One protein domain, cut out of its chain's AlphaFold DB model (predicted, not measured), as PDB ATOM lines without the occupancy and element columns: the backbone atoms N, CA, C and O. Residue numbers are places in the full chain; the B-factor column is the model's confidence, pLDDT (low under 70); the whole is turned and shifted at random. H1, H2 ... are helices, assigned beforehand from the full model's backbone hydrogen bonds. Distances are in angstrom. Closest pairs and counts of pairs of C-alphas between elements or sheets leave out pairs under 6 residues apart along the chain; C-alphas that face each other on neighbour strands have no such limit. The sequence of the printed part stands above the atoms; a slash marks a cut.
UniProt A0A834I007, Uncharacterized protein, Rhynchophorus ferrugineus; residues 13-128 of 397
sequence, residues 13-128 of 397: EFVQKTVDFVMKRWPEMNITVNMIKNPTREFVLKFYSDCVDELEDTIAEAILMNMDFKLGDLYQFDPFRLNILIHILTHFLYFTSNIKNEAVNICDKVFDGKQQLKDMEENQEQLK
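This is residues 13 to 128 of the 397 residues of an uncharacterized protein of Rhynchophorus ferrugineus (UniProt A0A834I007). A compact head of short helices, H1 to H5, gathers round the first part of one very long helix, H6, whose residues 98 to 128 stick out as a bare arm. The 116 printed residues, with six named helices and no named strand, are all helix in class and extended, with radius of gyration of the C-alphas 21.4 A and spans of 75 by 26 by 20 A.

H1, residues 13 to 25, begins at C-alpha 13 (166.390, 309.993, 274.418). H2 is residues 33 to 37, H3 41 to 55 (21.1 A), H4 57 to 66 and H5 72 to 75. H6, residues 79 to 128, measures 72.9 A and ends at C-alpha 128 (141.089, 243.987, 278.482).

H1 touches residues 83 to 94 of H6 at a shallow tilt of 28 degrees; the closest C-alphas, Thr 18 and His 87, are 5.6 A apart. H2 touches H6 (C-alphas Lys 37 and Pro 79, 5.3 A). Residues 51 to 55 of H3 touch H6 (Leu 55 and Leu 93, 6.7 A), and H3 touches H5 (Leu 45 and Leu 74, 6.5 A). H4 is close to H3 but not clearly touching. Every O i to N i+4 pair is within hydrogen-bond range in H2, H3, H4 and H6, and 8 of 9 in H1; H5 is too short for one.

The printed part has no cut and no long link; residue 58 alone is under pLDDT 70.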
ATOM      1  N   GLU A  13     167.569 310.806 274.714       86.06
ATOM      2  CA  GLU A  13     166.390 309.993 274.418       86.06
ATOM      3  C   GLU A  13     166.763 308.569 273.971       86.06
ATOM      4  O   GLU A  13     166.091 307.600 274.325       86.06
ATOM      5  N   PHE A  14     167.859 308.418 273.221       84.88
ATOM      6  CA  PHE A  14     168.309 307.114 272.739       84.88
ATOM      7  C   PHE A  14     168.939 306.274 273.857       84.88
ATOM      8  O   PHE A  14     168.764 305.059 273.883       84.88
ATOM      9  N   VAL A  15     169.627 306.913 274.808       88.50
ATOM     10  CA  VAL A  15     170.172 306.231 275.995       88.50
ATOM     11  C   VAL A  15     169.061 305.864 276.968       88.50
ATOM     12  O   VAL A  15     169.045 304.751 277.484       88.50
ATOM     13  N   GLN A  16     168.105 306.770 277.185       91.25
ATOM     14  CA  GLN A  16     166.969 306.533 278.070       91.25
ATOM     15  C   GLN A  16     166.144 305.334 277.597       91.25
ATOM     16  O   GLN A  16     165.827 304.475 278.407       91.25
ATOM     17  N   LYS A  17     165.898 305.194 276.285       89.50
ATOM     18  CA  LYS A  17     165.218 304.011 275.725       89.50
ATOM     19  C   LYS A  17     165.941 302.702 276.047       89.50
ATOM     20  O   LYS A  17     165.285 301.716 276.369       89.50
ATOM     21  N   THR A  18     167.273 302.680 275.971       88.94
ATOM     22  CA  THR A  18     168.066 301.503 276.351       88.94
ATOM     23  C   THR A  18     167.958 301.225 277.849       88.94
ATOM     24  O   THR A  18     167.706 300.088 278.230       88.94
ATOM     25  N   VAL A  19     168.088 302.253 278.691       91.12
ATOM     26  CA  VAL A  19     167.969 302.125 280.153       91.12
ATOM     27  C   VAL A  19     166.587 301.620 280.554       91.12
ATOM     28  O   VAL A  19     166.495 300.655 281.302       91.12
ATOM     29  N   ASP A  20     165.520 302.210 280.019       91.88
ATOM     30  CA  ASP A  20     164.142 301.797 280.296       91.88
ATOM     31  C   ASP A  20     163.909 300.346 279.874       91.88
ATOM     32  O   ASP A  20     163.235 299.589 280.574       91.88
ATOM     33  N   PHE A  21     164.477 299.939 278.734       88.00
ATOM     34  CA  PHE A  21     164.348 298.574 278.243       88.00
ATOM     35  C   PHE A  21     165.066 297.564 279.144       88.00
ATOM     36  O   PHE A  21     164.461 296.548 279.489       88.00
ATOM     37  N   VAL A  22     166.297 297.866 279.575       88.44
ATOM     38  CA  VAL A  22     167.041 297.026 280.524       88.44
ATOM     39  C   VAL A  22     166.316 296.972 281.865       88.44
ATOM     40  O   VAL A  22     165.954 295.894 282.314       88.44
ATOM     41  N   MET A  23     166.027 298.122 282.477       90.62
ATOM     42  CA  MET A  23     165.449 298.203 283.824       90.62
ATOM     43  C   MET A  23     164.049 297.593 283.923       90.62
ATOM     44  O   MET A  23     163.657 297.115 284.984       90.62
ATOM     45  N   LYS A  24     163.283 297.580 282.826       87.62
ATOM     46  CA  LYS A  24     161.977 296.908 282.773       87.62
ATOM     47  C   LYS A  24     162.090 295.382 282.848       87.62
ATOM     48  O   LYS A  24     161.119 294.728 283.222       87.62
ATOM     49  N   ARG A  25     163.211 294.812 282.410       82.50
ATOM     50  CA  ARG A  25     163.383 293.364 282.217       82.50
ATOM     51  C   ARG A  25     164.351 292.743 283.219       82.50
ATOM     52  O   ARG A  25     164.060 291.658 283.700       82.50
ATOM     53  N   TRP A  26     165.406 293.475 283.556       86.38
ATOM     54  CA  TRP A  26     166.448 293.130 284.521       86.38
ATOM     55  C   TRP A  26     166.685 294.320 285.464       86.38
ATOM     56  O   TRP A  26     167.704 295.016 285.362       86.38
ATOM     57  N   PRO A  27     165.724 294.643 286.352       86.75
ATOM     58  CA  PRO A  27     165.862 295.749 287.305       86.75
ATOM     59  C   PRO A  27     167.099 295.612 288.212       86.75
ATOM     60  O   PRO A  27     167.646 296.617 288.668       86.75
ATOM     61  N   GLU A  28     167.574 294.390 288.441       85.56
ATOM     62  CA  GLU A  28     168.775 294.060 289.207       85.56
ATOM     63  C   GLU A  28     170.081 294.572 288.581       85.56
ATOM     64  O   GLU A  28     171.041 294.825 289.314       85.56
ATOM     65  N   MET A  29     170.118 294.809 287.262       84.06
ATOM     66  CA  MET A  29     171.289 295.395 286.593       84.06
ATOM     67  C   MET A  29     171.495 296.874 286.963       84.06
ATOM     68  O   MET A  29     172.603 297.390 286.818       84.06
ATOM     69  N   ASN A  30     170.451 297.554 287.465       87.50
ATOM     70  CA  ASN A  30     170.481 298.920 288.006       87.50
ATOM     71  C   ASN A  30     171.254 299.941 287.142       87.50
ATOM     72  O   ASN A  30     172.066 300.730 287.635       87.50
ATOM     73  N   ILE A  31     171.029 299.904 285.826       90.12
ATOM     74  CA  ILE A  31     171.714 300.775 284.867       90.12
ATOM     75  C   ILE A  31     171.086 302.168 284.883       90.12
ATOM     76  O   ILE A  31     169.871 302.329 284.957       90.12
ATOM     77  N   THR A  32     171.919 303.200 284.748       91.81
ATOM     78  CA  THR A  32     171.470 304.594 284.625       91.81
ATOM     79  C   THR A  32     171.999 305.238 283.346       91.81
ATOM     80  O   THR A  32     173.032 304.838 282.807       91.81
ATOM     81  N   VAL A  33     171.344 306.306 282.879       90.31
ATOM     82  CA  VAL A  33     171.808 307.080 281.708       90.31
ATOM     83  C   VAL A  33     173.245 307.575 281.896       90.31
ATOM     84  O   VAL A  33     174.033 307.581 280.947       90.31
ATOM     85  N   ASN A  34     173.616 307.951 283.125       90.88
ATOM     86  CA  ASN A  34     174.967 308.410 283.433       90.88
ATOM     87  C   ASN A  34     176.012 307.295 283.288       90.88
ATOM     88  O   ASN A  34     177.102 307.572 282.803       90.88
ATOM     89  N   MET A  35     175.684 306.049 283.640       91.81
ATOM     90  CA  MET A  35     176.597 304.908 283.476       91.81
ATOM     91  C   MET A  35     176.899 304.604 282.006       91.81
ATOM     92  O   MET A  35     177.997 304.167 281.688       91.81
ATOM     93  N   ILE A  36     175.966 304.873 281.090       89.94
ATOM     94  CA  ILE A  36     176.200 304.681 279.652       89.94
ATOM     95  C   ILE A  36     176.967 305.867 279.055       89.94
ATOM     96  O   ILE A  36     177.860 305.679 278.229       89.94
ATOM     97  N   LYS A  37     176.645 307.099 279.472       87.88
ATOM     98  CA  LYS A  37     177.322 308.317 278.992       87.88
ATOM     99  C   LYS A  37     178.743 308.472 279.530       87.88
ATOM    100  O   LYS A  37     179.614 308.942 278.803       87.88
ATOM    101  N   ASN A  38     178.954 308.088 280.786       89.31
ATOM    102  CA  ASN A  38     180.213 308.165 281.518       89.31
ATOM    103  C   ASN A  38     180.554 306.782 282.111       89.31
ATOM    104  O   ASN A  38     180.484 306.591 283.328       89.31
ATOM    105  N   PRO A  39     180.880 305.798 281.259       90.00
ATOM    106  CA  PRO A  39     181.082 304.418 281.679       90.00
ATOM    107  C   PRO A  39     182.321 304.235 282.545       90.00
ATOM    108  O   PRO A  39     183.412 304.714 282.230       90.00
ATOM    109  N   THR A  40     182.144 303.489 283.634       90.44
ATOM    110  CA  THR A  40     183.240 303.004 284.471       90.44
ATOM    111  C   THR A  40     183.609 301.584 284.060       90.44
ATOM    112  O   THR A  40     182.773 300.811 283.593       90.44
ATOM    113  N   ARG A  41     184.876 301.213 284.269       89.62
ATOM    114  CA  ARG A  41     185.351 299.855 283.978       89.62
ATOM    115  C   ARG A  41     184.591 298.793 284.761       89.62
ATOM    116  O   ARG A  41     184.268 297.754 284.206       89.62
ATOM    117  N   GLU A  42     184.306 299.068 286.027       91.25
ATOM    118  CA  GLU A  42     183.550 298.165 286.891       91.25
ATOM    119  C   GLU A  42     182.147 297.899 286.337       91.25
ATOM    120  O   GLU A  42     181.764 296.745 286.194       91.25
ATOM    121  N   PHE A  43     181.425 298.954 285.941       92.00
ATOM    122  CA  PHE A  43     180.102 298.828 285.332       92.00
ATOM    123  C   PHE A  43     180.145 297.986 284.055       92.00
ATOM    124  O   PHE A  43     179.372 297.043 283.917       92.00
ATOM    125  N   VAL A  44     181.057 298.310 283.135       90.75
ATOM    126  CA  VAL A  44     181.127 297.645 281.828       90.75
ATOM    127  C   VAL A  44     181.488 296.168 281.978       90.75
ATOM    128  O   VAL A  44     180.831 295.321 281.379       90.75
ATOM    129  N   LEU A  45     182.492 295.845 282.800       90.62
ATOM    130  CA  LEU A  45     182.880 294.456 283.047       90.62
ATOM    131  C   LEU A  45     181.761 293.665 283.720       90.62
ATOM    132  O   LEU A  45     181.481 292.551 283.293       90.62
ATOM    133  N   LYS A  46     181.111 294.249 284.732       90.25
ATOM    134  CA  LYS A  46     180.001 293.599 285.424       90.25
ATOM    135  C   LYS A  46     178.834 293.341 284.474       90.25
ATOM    136  O   LYS A  46     178.379 292.214 284.385       90.25
ATOM    137  N   PHE A  47     178.417 294.345 283.702       90.06
ATOM    138  CA  PHE A  47     177.313 294.203 282.753       90.06
ATOM    139  C   PHE A  47     177.564 293.088 281.731       90.06
ATOM    140  O   PHE A  47     176.692 292.253 281.508       90.06
ATOM    141  N   TYR A  48     178.753 293.050 281.116       88.88
ATOM    142  CA  TYR A  48     179.075 291.987 280.163       88.88
ATOM    143  C   TYR A  48     179.202 290.618 280.836       88.88
ATOM    144  O   TYR A  48     178.782 289.642 280.228       88.88
ATOM    145  N   SER A  49     179.726 290.541 282.065       88.44
ATOM    146  CA  SER A  49     179.757 289.292 282.840       88.44
ATOM    147  C   SER A  49     178.344 288.770 283.089       88.44
ATOM    148  O   SER A  49     178.048 287.643 282.713       88.44
ATOM    149  N   ASP A  50     177.455 289.622 283.606       87.06
ATOM    150  CA  ASP A  50     176.060 289.271 283.889       87.06
ATOM    151  C   ASP A  50     175.332 288.815 282.602       87.06
ATOM    152  O   ASP A  50     174.527 287.887 282.621       87.06
ATOM    153  N   CYS A  51     175.640 289.429 281.452       84.44
ATOM    154  CA  CYS A  51     175.101 289.013 280.153       84.44
ATOM    155  C   CYS A  51     175.649 287.668 279.654       84.44
ATOM    156  O   CYS A  51     174.913 286.935 278.996       84.44
ATOM    157  N   VAL A  52     176.927 287.363 279.898       84.88
ATOM    158  CA  VAL A  52     177.545 286.086 279.498       84.88
ATOM    159  C   VAL A  52     176.969 284.944 280.328       84.88
ATOM    160  O   VAL A  52     176.552 283.939 279.753       84.88
ATOM    161  N   ASP A  53     176.861 285.142 281.643       83.81
ATOM    162  CA  ASP A  53     176.300 284.152 282.562       83.81
ATOM    163  C   ASP A  53     174.848 283.795 282.190       83.81
ATOM    164  O   ASP A  53     174.469 282.626 282.215       83.81
ATOM    165  N   GLU A  54     174.043 284.782 281.780       79.88
ATOM    166  CA  GLU A  54     172.640 284.568 281.398       79.88
ATOM    167  C   GLU A  54     172.466 283.979 279.983       79.88
ATOM    168  O   GLU A  54     171.499 283.259 279.725       79.88
ATOM    169  N   LEU A  55     173.372 284.274 279.039       77.19
ATOM    170  CA  LEU A  55     173.287 283.759 277.664       77.19
ATOM    171  C   LEU A  55     173.886 282.362 277.492       77.19
ATOM    172  O   LEU A  55     173.641 281.766 276.450       77.19
ATOM    173  N   GLU A  56     174.613 281.837 278.480       74.69
ATOM    174  CA  GLU A  56     175.524 280.694 278.344       74.69
ATOM    175  C   GLU A  56     176.698 280.998 277.386       74.69
ATOM    176  O   GLU A  56     176.533 281.561 276.295       74.69
ATOM    177  N   ASP A  57     177.911 280.589 277.775       71.31
ATOM    178  CA  ASP A  57     179.181 281.003 277.154       71.31
ATOM    179  C   ASP A  57     179.202 280.909 275.617       71.31
ATOM    180  O   ASP A  57     179.691 281.810 274.936       71.31
ATOM    181  N   THR A  58     178.631 279.847 275.042       68.75
ATOM    182  CA  THR A  58     178.668 279.593 273.589       68.75
ATOM    183  C   THR A  58     177.768 280.541 272.787       68.75
ATOM    184  O   THR A  58     178.117 280.948 271.676       68.75
ATOM    185  N   ILE A  59     176.605 280.914 273.326       74.62
ATOM    186  CA  ILE A  59     175.682 281.843 272.658       74.62
ATOM    187  C   ILE A  59     176.180 283.275 272.860       74.62
ATOM    188  O   ILE A  59     176.154 284.070 271.915       74.62
ATOM    189  N   ALA A  60     176.696 283.584 274.053       76.88
ATOM    190  CA  ALA A  60     177.330 284.864 274.341       76.88
ATOM    191  C   ALA A  60     178.510 285.125 273.387       76.88
ATOM    192  O   ALA A  60     178.581 286.188 272.766       76.88
ATOM    193  N   GLU A  61     179.384 284.132 273.187       76.44
ATOM    194  CA  GLU A  61     180.513 284.202 272.256       76.44
ATOM    195  C   GLU A  61     180.052 284.472 270.814       76.44
ATOM    196  O   GLU A  61     180.538 285.407 270.170       76.44
ATOM    197  N   ALA A  62     179.060 283.726 270.317       78.62
ATOM    198  CA  ALA A  62     178.538 283.904 268.963       78.62
ATOM    199  C   ALA A  62     177.906 285.292 268.744       78.62
ATOM    200  O   ALA A  62     178.075 285.898 267.680       78.62
ATOM    201  N   ILE A  63     177.189 285.824 269.736       79.94
ATOM    202  CA  ILE A  63     176.582 287.160 269.660       79.94
ATOM    203  C   ILE A  63     177.670 288.237 269.653       79.94
ATOM    204  O   ILE A  63     177.661 289.112 268.784       79.94
ATOM    205  N   LEU A  64     178.644 288.152 270.562       79.88
ATOM    206  CA  LEU A  64     179.744 289.115 270.644       79.88
ATOM    207  C   LEU A  64     180.609 289.106 269.372       79.88
ATOM    208  O   LEU A  64     180.983 290.176 268.884       79.88
ATOM    209  N   MET A  65     180.852 287.938 268.766       79.75
ATOM    210  CA  MET A  65     181.533 287.835 267.469       79.75
ATOM    211  C   MET A  65     180.747 288.524 266.343       79.75
ATOM    212  O   MET A  65     181.322 289.294 265.573       79.75
ATOM    213  N   ASN A  66     179.428 288.314 266.270       83.00
ATOM    214  CA  ASN A  66     178.570 288.958 265.265       83.00
ATOM    215  C   ASN A  66     178.441 290.480 265.458       83.00
ATOM    216  O   ASN A  66     178.154 291.205 264.505       83.00
ATOM    217  N   MET A  67     178.679 290.978 266.671       84.12
ATOM    218  CA  MET A  67     178.677 292.407 266.996       84.12
ATOM    219  C   MET A  67     180.028 293.098 266.727       84.12
ATOM    220  O   MET A  67     180.167 294.285 267.035       84.12
ATOM    221  N   ASP A  68     181.014 292.389 266.154       86.50
ATOM    222  CA  ASP A  68     182.402 292.859 266.001       86.50
ATOM    223  C   ASP A  68     182.952 293.370 267.343       86.50
ATOM    224  O   ASP A  68     183.556 294.444 267.412       86.50
ATOM    225  N   PHE A  69     182.653 292.657 268.438       87.31
ATOM    226  CA  PHE A  69     183.081 293.029 269.783       87.31
ATOM    227  C   PHE A  69     184.607 293.003 269.885       87.31
ATOM    228  O   PHE A  69     185.265 292.048 269.473       87.31
ATOM    229  N   LYS A  70     185.193 294.070 270.432       87.19
ATOM    230  CA  LYS A  70     186.646 294.252 270.504       87.19
ATOM    231  C   LYS A  70     187.090 294.322 271.945       87.19
ATOM    232  O   LYS A  70     186.386 294.836 272.802       87.19
ATOM    233  N   LEU A  71     188.346 293.953 272.189       84.81
ATOM    234  CA  LEU A  71     188.977 294.148 273.496       84.81
ATOM    235  C   LEU A  71     188.882 295.615 273.962       84.81
ATOM    236  O   LEU A  71     188.725 295.887 275.147       84.81
ATOM    237  N   GLY A  72     188.912 296.566 273.022       85.88
ATOM    238  CA  GLY A  72     188.691 297.985 273.298       85.88
ATOM    239  C   GLY A  72     187.333 298.298 273.936       85.88
ATOM    240  O   GLY A  72     187.265 299.225 274.728       85.88
ATOM    241  N   ASP A  73     186.287 297.507 273.707       87.19
ATOM    242  CA  ASP A  73     184.965 297.734 274.306       87.19
ATOM    243  C   ASP A  73     184.951 297.482 275.827       87.19
ATOM    244  O   ASP A  73     184.108 298.025 276.537       87.19
ATOM    245  N   LEU A  74     185.940 296.740 276.347       86.31
ATOM    246  CA  LEU A  74     186.122 296.465 277.779       86.31
ATOM    247  C   LEU A  74     187.027 297.479 278.500       86.31
ATOM    248  O   LEU A  74     187.031 297.535 279.731       86.31
ATOM    249  N   TYR A  75     187.818 298.265 277.760       83.56
ATOM    250  CA  TYR A  75     188.883 299.100 278.343       83.56
ATOM    251  C   TYR A  75     188.946 300.537 277.801       83.56
ATOM    252  O   TYR A  75     189.564 301.400 278.423       83.56
ATOM    253  N   GLN A  76     188.336 300.806 276.650       84.94
ATOM    254  CA  GLN A  76     188.320 302.086 275.941       84.94
ATOM    255  C   GLN A  76     186.879 302.422 275.558       84.94
ATOM    256  O   GLN A  76     186.432 302.217 274.431       84.94
ATOM    257  N   PHE A  77     186.137 302.928 276.535       84.12
ATOM    258  CA  PHE A  77     184.699 303.087 276.407       84.12
ATOM    259  C   PHE A  77     184.331 304.235 275.454       84.12
ATOM    260  O   PHE A  77     184.553 305.407 275.760       84.12
ATOM    261  N   ASP A  78     183.735 303.909 274.304       88.69
ATOM    262  CA  ASP A  78     183.012 304.875 273.472       88.69
ATOM    263  C   ASP A  78     181.516 304.801 273.831       88.69
ATOM    264  O   ASP A  78     180.877 303.794 273.509       88.69
ATOM    265  N   PRO A  79     180.932 305.830 274.482       86.81
ATOM    266  CA  PRO A  79     179.541 305.808 274.943       86.81
ATOM    267  C   PRO A  79     178.523 305.470 273.851       86.81
ATOM    268  O   PRO A  79     177.518 304.812 274.116       86.81
ATOM    269  N   PHE A  80     178.778 305.896 272.608       87.56
ATOM    270  CA  PHE A  80     177.881 305.612 271.491       87.56
ATOM    271  C   PHE A  80     177.878 304.121 271.150       87.56
ATOM    272  O   PHE A  80     176.819 303.513 270.990       87.56
ATOM    273  N   ARG A  81     179.071 303.524 271.084       88.75
ATOM    274  CA  ARG A  81     179.242 302.098 270.810       88.75
ATOM    275  C   ARG A  81     178.722 301.254 271.968       88.75
ATOM    276  O   ARG A  81     177.956 300.332 271.723       88.75
ATOM    277  N   LEU A  82     179.039 301.620 273.208       89.88
ATOM    278  CA  LEU A  82     178.543 300.935 274.400       89.88
ATOM    279  C   LEU A  82     177.009 300.908 274.447       89.88
ATOM    280  O   LEU A  82     176.435 299.845 274.651       89.88
ATOM    281  N   ASN A  83     176.333 302.033 274.181       89.81
ATOM    282  CA  ASN A  83     174.866 302.066 274.154       89.81
ATOM    283  C   ASN A  83     174.275 301.122 273.096       89.81
ATOM    284  O   ASN A  83     173.274 300.464 273.360       89.81
ATOM    285  N   ILE A  84     174.893 301.038 271.911       88.62
ATOM    286  CA  ILE A  84     174.478 300.101 270.857       88.62
ATOM    287  C   ILE A  84     174.671 298.655 271.319       88.62
ATOM    288  O   ILE A  84     173.761 297.845 271.166       88.62
ATOM    289  N   LEU A  85     175.831 298.331 271.896       89.44
ATOM    290  CA  LEU A  85     176.135 296.970 272.334       89.44
ATOM    291  C   LEU A  85     175.196 296.525 273.471       89.44
ATOM    292  O   LEU A  85     174.634 295.438 273.393       89.44
ATOM    293  N   ILE A  86     174.955 297.387 274.468       89.38
ATOM    294  CA  ILE A  86     173.973 297.142 275.540       89.38
ATOM    295  C   ILE A  86     172.588 296.915 274.931       89.38
ATOM    296  O   ILE A  86     171.926 295.933 275.255       89.38
ATOM    297  N   HIS A  87     172.152 297.784 274.017       86.75
ATOM    298  CA  HIS A  87     170.835 297.681 273.396       86.75
ATOM    299  C   HIS A  87     170.633 296.356 272.647       86.75
ATOM    300  O   HIS A  87     169.582 295.729 272.791       86.75
ATOM    301  N   ILE A  88     171.633 295.922 271.873       86.69
ATOM    302  CA  ILE A  88     171.590 294.661 271.123       86.69
ATOM    303  C   ILE A  88     171.575 293.467 272.084       86.69
ATOM    304  O   ILE A  88     170.699 292.614 271.960       86.69
ATOM    305  N   LEU A  89     172.481 293.422 273.066       87.12
ATOM    306  CA  LEU A  89     172.541 292.320 274.033       87.12
ATOM    307  C   LEU A  89     171.241 292.174 274.819       87.12
ATOM    308  O   LEU A  89     170.717 291.074 274.948       87.12
ATOM    309  N   THR A  90     170.664 293.293 275.251       84.62
ATOM    310  CA  THR A  90     169.384 293.319 275.969       84.62
ATOM    311  C   THR A  90     168.243 292.754 275.109       84.62
ATOM    312  O   THR A  90     167.369 292.049 275.608       84.62
ATOM    313  N   HIS A  91     168.243 293.020 273.796       85.88
ATOM    314  CA  HIS A  91     167.255 292.440 272.877       85.88
ATOM    315  C   HIS A  91     167.443 290.934 272.700       85.88
ATOM    316  O   HIS A  91     166.455 290.201 272.677       85.88
ATOM    317  N   PHE A  92     168.689 290.474 272.599       85.62
ATOM    318  CA  PHE A  92     168.991 289.049 272.505       85.62
ATOM    319  C   PHE A  92     168.608 288.299 273.778       85.62
ATOM    320  O   PHE A  92     167.900 287.304 273.682       85.62
ATOM    321  N   LEU A  93     168.974 288.818 274.950       84.19
ATOM    322  CA  LEU A  93     168.558 288.285 276.248       84.19
ATOM    323  C   LEU A  93     167.031 288.183 276.366       84.19
ATOM    324  O   LEU A  93     166.482 287.209 276.874       84.19
ATOM    325  N   TYR A  94     166.310 289.184 275.853       84.75
ATOM    326  CA  TYR A  94     164.850 289.162 275.881       84.75
ATOM    327  C   TYR A  94     164.295 288.072 274.961       84.75
ATOM    328  O   TYR A  94     163.357 287.357 275.314       84.75
ATOM    329  N   PHE A  95     164.873 287.942 273.771       85.69
ATOM    330  CA  PHE A  95     164.505 286.915 272.810       85.69
ATOM    331  C   PHE A  95     164.761 285.502 273.351       85.69
ATOM    332  O   PHE A  95     163.853 284.672 273.300       85.69
ATOM    333  N   THR A  96     165.939 285.241 273.924       83.81
ATOM    334  CA  THR A  96     166.283 283.933 274.504       83.81
ATOM    335  C   THR A  96     165.396 283.597 275.697       83.81
ATOM    336  O   THR A  96     164.893 282.478 275.769       83.81
ATOM    337  N   SER A  97     165.104 284.564 276.572       83.50
ATOM    338  CA  SER A  97     164.171 284.381 277.691       83.50
ATOM    339  C   SER A  97     162.764 283.986 277.215       83.50
ATOM    340  O   SER A  97     162.173 283.039 277.737       83.50
ATOM    341  N   ASN A  98     162.236 284.634 276.170       85.06
ATOM    342  CA  ASN A  98     160.930 284.260 275.612       85.06
ATOM    343  C   ASN A  98     160.944 282.865 274.983       85.06
ATOM    344  O   ASN A  98     159.996 282.108 275.183       85.06
ATOM    345  N   ILE A  99     162.005 282.514 274.248       86.50
ATOM    346  CA  ILE A  99     162.157 281.165 273.688       86.50
ATOM    347  C   ILE A  99     162.218 280.131 274.805       86.50
ATOM    348  O   ILE A  99     161.548 279.112 274.705       86.50
ATOM    349  N   LYS A 100     162.978 280.391 275.872       84.75
ATOM    350  CA  LYS A 100     163.085 279.500 277.027       84.75
ATOM    351  C   LYS A 100     161.720 279.277 277.673       84.75
ATOM    352  O   LYS A 100     161.344 278.132 277.889       84.75
ATOM    353  N   ASN A 101     160.955 280.342 277.912       84.81
ATOM    354  CA  ASN A 101     159.607 280.233 278.476       84.81
ATOM    355  C   ASN A 101     158.664 279.433 277.566       84.81
ATOM    356  O   ASN A 101     157.932 278.570 278.045       84.81
ATOM    357  N   GLU A 102     158.696 279.679 276.255       87.88
ATOM    358  CA  GLU A 102     157.867 278.932 275.308       87.88
ATOM    359  C   GLU A 102     158.298 277.463 275.210       87.88
ATOM    360  O   GLU A 102     157.456 276.568 275.186       87.88
ATOM    361  N   ALA A 103     159.604 277.192 275.224       83.69
ATOM    362  CA  ALA A 103     160.146 275.842 275.228       83.69
ATOM    363  C   ALA A 103     159.737 275.077 276.492       83.69
ATOM    364  O   ALA A 103     159.309 273.933 276.377       83.69
ATOM    365  N   VAL A 104     159.790 275.710 277.670       89.12
ATOM    366  CA  VAL A 104     159.295 275.126 278.928       89.12
ATOM    367  C   VAL A 104     157.805 274.806 278.817       89.12
ATOM    368  O   VAL A 104     157.422 273.664 279.042       89.12
ATOM    369  N   ASN A 105     156.979 275.746 278.344       88.50
ATOM    370  CA  ASN A 105     155.545 275.502 278.137       88.50
ATOM    371  C   ASN A 105     155.272 274.332 277.175       88.50
ATOM    372  O   ASN A 105     154.315 273.578 277.357       88.50
ATOM    373  N   ILE A 106     156.076 274.190 276.116       89.88
ATOM    374  CA  ILE A 106     155.978 273.062 275.181       89.88
ATOM    375  C   ILE A 106     156.400 271.762 275.873       89.88
ATOM    376  O   ILE A 106     155.702 270.759 275.739       89.88
ATOM    377  N   CYS A 107     157.508 271.766 276.616       88.81
ATOM    378  CA  CYS A 107     157.987 270.610 277.367       88.81
ATOM    379  C   CYS A 107     156.957 270.130 278.394       88.81
ATOM    380  O   CYS A 107     156.683 268.932 278.431       88.81
ATOM    381  N   ASP A 108     156.341 271.045 279.143       89.62
ATOM    382  CA  ASP A 108     155.295 270.732 280.119       89.62
ATOM    383  C   ASP A 108     154.083 270.095 279.429       89.62
ATOM    384  O   ASP A 108     153.642 269.016 279.814       89.62
ATOM    385  N   LYS A 109     153.615 270.668 278.311       86.81
ATOM    386  CA  LYS A 109     152.521 270.076 277.516       86.81
ATOM    387  C   LYS A 109     152.862 268.688 276.972       86.81
ATOM    388  O   LYS A 109     151.994 267.819 276.910       86.81
ATOM    389  N   VAL A 110     154.104 268.469 276.538       88.94
ATOM    390  CA  VAL A 110     154.566 267.154 276.067       88.94
ATOM    391  C   VAL A 110     154.631 266.159 277.225       88.94
ATOM    392  O   VAL A 110     154.279 264.995 277.038       88.94
ATOM    393  N   PHE A 111     155.064 266.596 278.407       90.56
ATOM    394  CA  PHE A 111     155.092 265.770 279.608       90.56
ATOM    395  C   PHE A 111     153.677 265.372 280.045       90.56
ATOM    396  O   PHE A 111     153.405 264.180 280.187       90.56
ATOM    397  N   ASP A 112     152.757 266.333 280.130       87.50
ATOM    398  CA  ASP A 112     151.344 266.089 280.441       87.50
ATOM    399  C   ASP A 112     150.698 265.150 279.418       87.50
ATOM    400  O   ASP A 112     150.015 264.193 279.782       87.50
ATOM    401  N   GLY A 113     150.962 265.370 278.125       87.44
ATOM    402  CA  GLY A 113     150.473 264.500 277.056       87.44
ATOM    403  C   GLY A 113     151.005 263.068 277.164       87.44
ATOM    404  O   GLY A 113     150.260 262.115 276.939       87.44
ATOM    405  N   LYS A 114     152.274 262.891 277.555       88.50
ATOM    406  CA  LYS A 114     152.847 261.561 277.822       88.50
ATOM    407  C   LYS A 114     152.214 260.895 279.038       88.50
ATOM    408  O   LYS A 114     151.969 259.693 278.990       88.50
ATOM    409  N   GLN A 115     151.944 261.653 280.099       88.81
ATOM    410  CA  GLN A 115     151.295 261.115 281.290       88.81
ATOM    411  C   GLN A 115     149.861 260.667 280.978       88.81
ATOM    412  O   GLN A 115     149.496 259.543 281.301       88.81
ATOM    413  N   GLN A 116     149.092 261.478 280.246       87.38
ATOM    414  CA  GLN A 116     147.744 261.108 279.802       87.38
ATOM    415  C   GLN A 116     147.741 259.857 278.917       87.38
ATOM    416  O   GLN A 116     146.868 259.004 279.062       87.38
ATOM    417  N   LEU A 117     148.717 259.724 278.010       85.31
ATOM    418  CA  LEU A 117     148.851 258.529 277.177       85.31
ATOM    419  C   LEU A 117     149.104 257.281 278.032       85.31
ATOM    420  O   LEU A 117     148.459 256.259 277.816       85.31
ATOM    421  N   LYS A 118     149.983 257.383 279.034       89.81
ATOM    422  CA  LYS A 118     150.259 256.288 279.967       89.81
ATOM    423  C   LYS A 118     149.008 255.890 280.758       89.81
ATOM    424  O   LYS A 118     148.676 254.710 280.815       89.81
ATOM    425  N   ASP A 119     148.267 256.863 281.285       87.19
ATOM    426  CA  ASP A 119     147.017 256.605 282.011       87.19
ATOM    427  C   ASP A 119     145.964 255.944 281.095       87.19
ATOM    428  O   ASP A 119     145.201 255.072 281.514       87.19
ATOM    429  N   MET A 120     145.907 256.332 279.815       84.31
ATOM    430  CA  MET A 120     145.034 255.691 278.826       84.31
ATOM    431  C   MET A 120     145.446 254.244 278.526       84.31
ATOM    432  O   MET A 120     144.569 253.389 278.392       84.31
ATOM    433  N   GLU A 121     146.746 253.962 278.423       85.69
ATOM    434  CA  GLU A 121     147.273 252.607 278.219       85.69
ATOM    435  C   GLU A 121     146.944 251.696 279.412       85.69
ATOM    436  O   GLU A 121     146.420 250.597 279.207       85.69
ATOM    437  N   GLU A 122     147.134 252.178 280.645       90.38
ATOM    438  CA  GLU A 122     146.777 251.455 281.875       90.38
ATOM    439  C   GLU A 122     145.264 251.165 281.940       90.38
ATOM    440  O   GLU A 122     144.843 250.031 282.191       90.38
ATOM    441  N   ASN A 123     144.420 252.151 281.619       85.94
ATOM    442  CA  ASN A 123     142.968 251.956 281.534       85.94
ATOM    443  C   ASN A 123     142.575 250.939 280.447       85.94
ATOM    444  O   ASN A 123     141.645 250.146 280.626       85.94
ATOM    445  N   GLN A 124     143.265 250.943 279.303       85.12
ATOM    446  CA  GLN A 124     143.010 249.988 278.228       85.12
ATOM    447  C   GLN A 124     143.374 248.556 278.644       85.12
ATOM    448  O   GLN A 124     142.677 247.613 278.256       85.12
ATOM    449  N   GLU A 125     144.447 248.379 279.412       87.94
ATOM    450  CA  GLU A 125     144.853 247.083 279.954       87.94
ATOM    451  C   GLU A 125     143.822 246.548 280.957       87.94
ATOM    452  O   GLU A 125     143.310 245.443 280.763       87.94
ATOM    453  N   GLN A 126     143.380 247.377 281.908       88.25
ATOM    454  CA  GLN A 126     142.313 247.015 282.851       88.25
ATOM    455  C   GLN A 126     141.008 246.620 282.141       88.25
ATOM    456  O   GLN A 126     140.351 245.642 282.503       88.25
ATOM    457  N   LEU A 127     140.627 247.338 281.076       83.94
ATOM    458  CA  LEU A 127     139.448 246.989 280.278       83.94
ATOM    459  C   LEU A 127     139.603 245.649 279.544       83.94
ATOM    460  O   LEU A 127     138.615 244.923 279.382       83.94
ATOM    461  N   LYS A 128     140.814 245.299 279.090       85.62
ATOM    462  CA  LYS A 128     141.089 243.987 278.482       85.62
ATOM    463  C   LYS A 128     140.976 242.871 279.517       85.62
ATOM    464  O   LYS A 128     140.333 241.865 279.222       85.62
TER     465      LYS A 128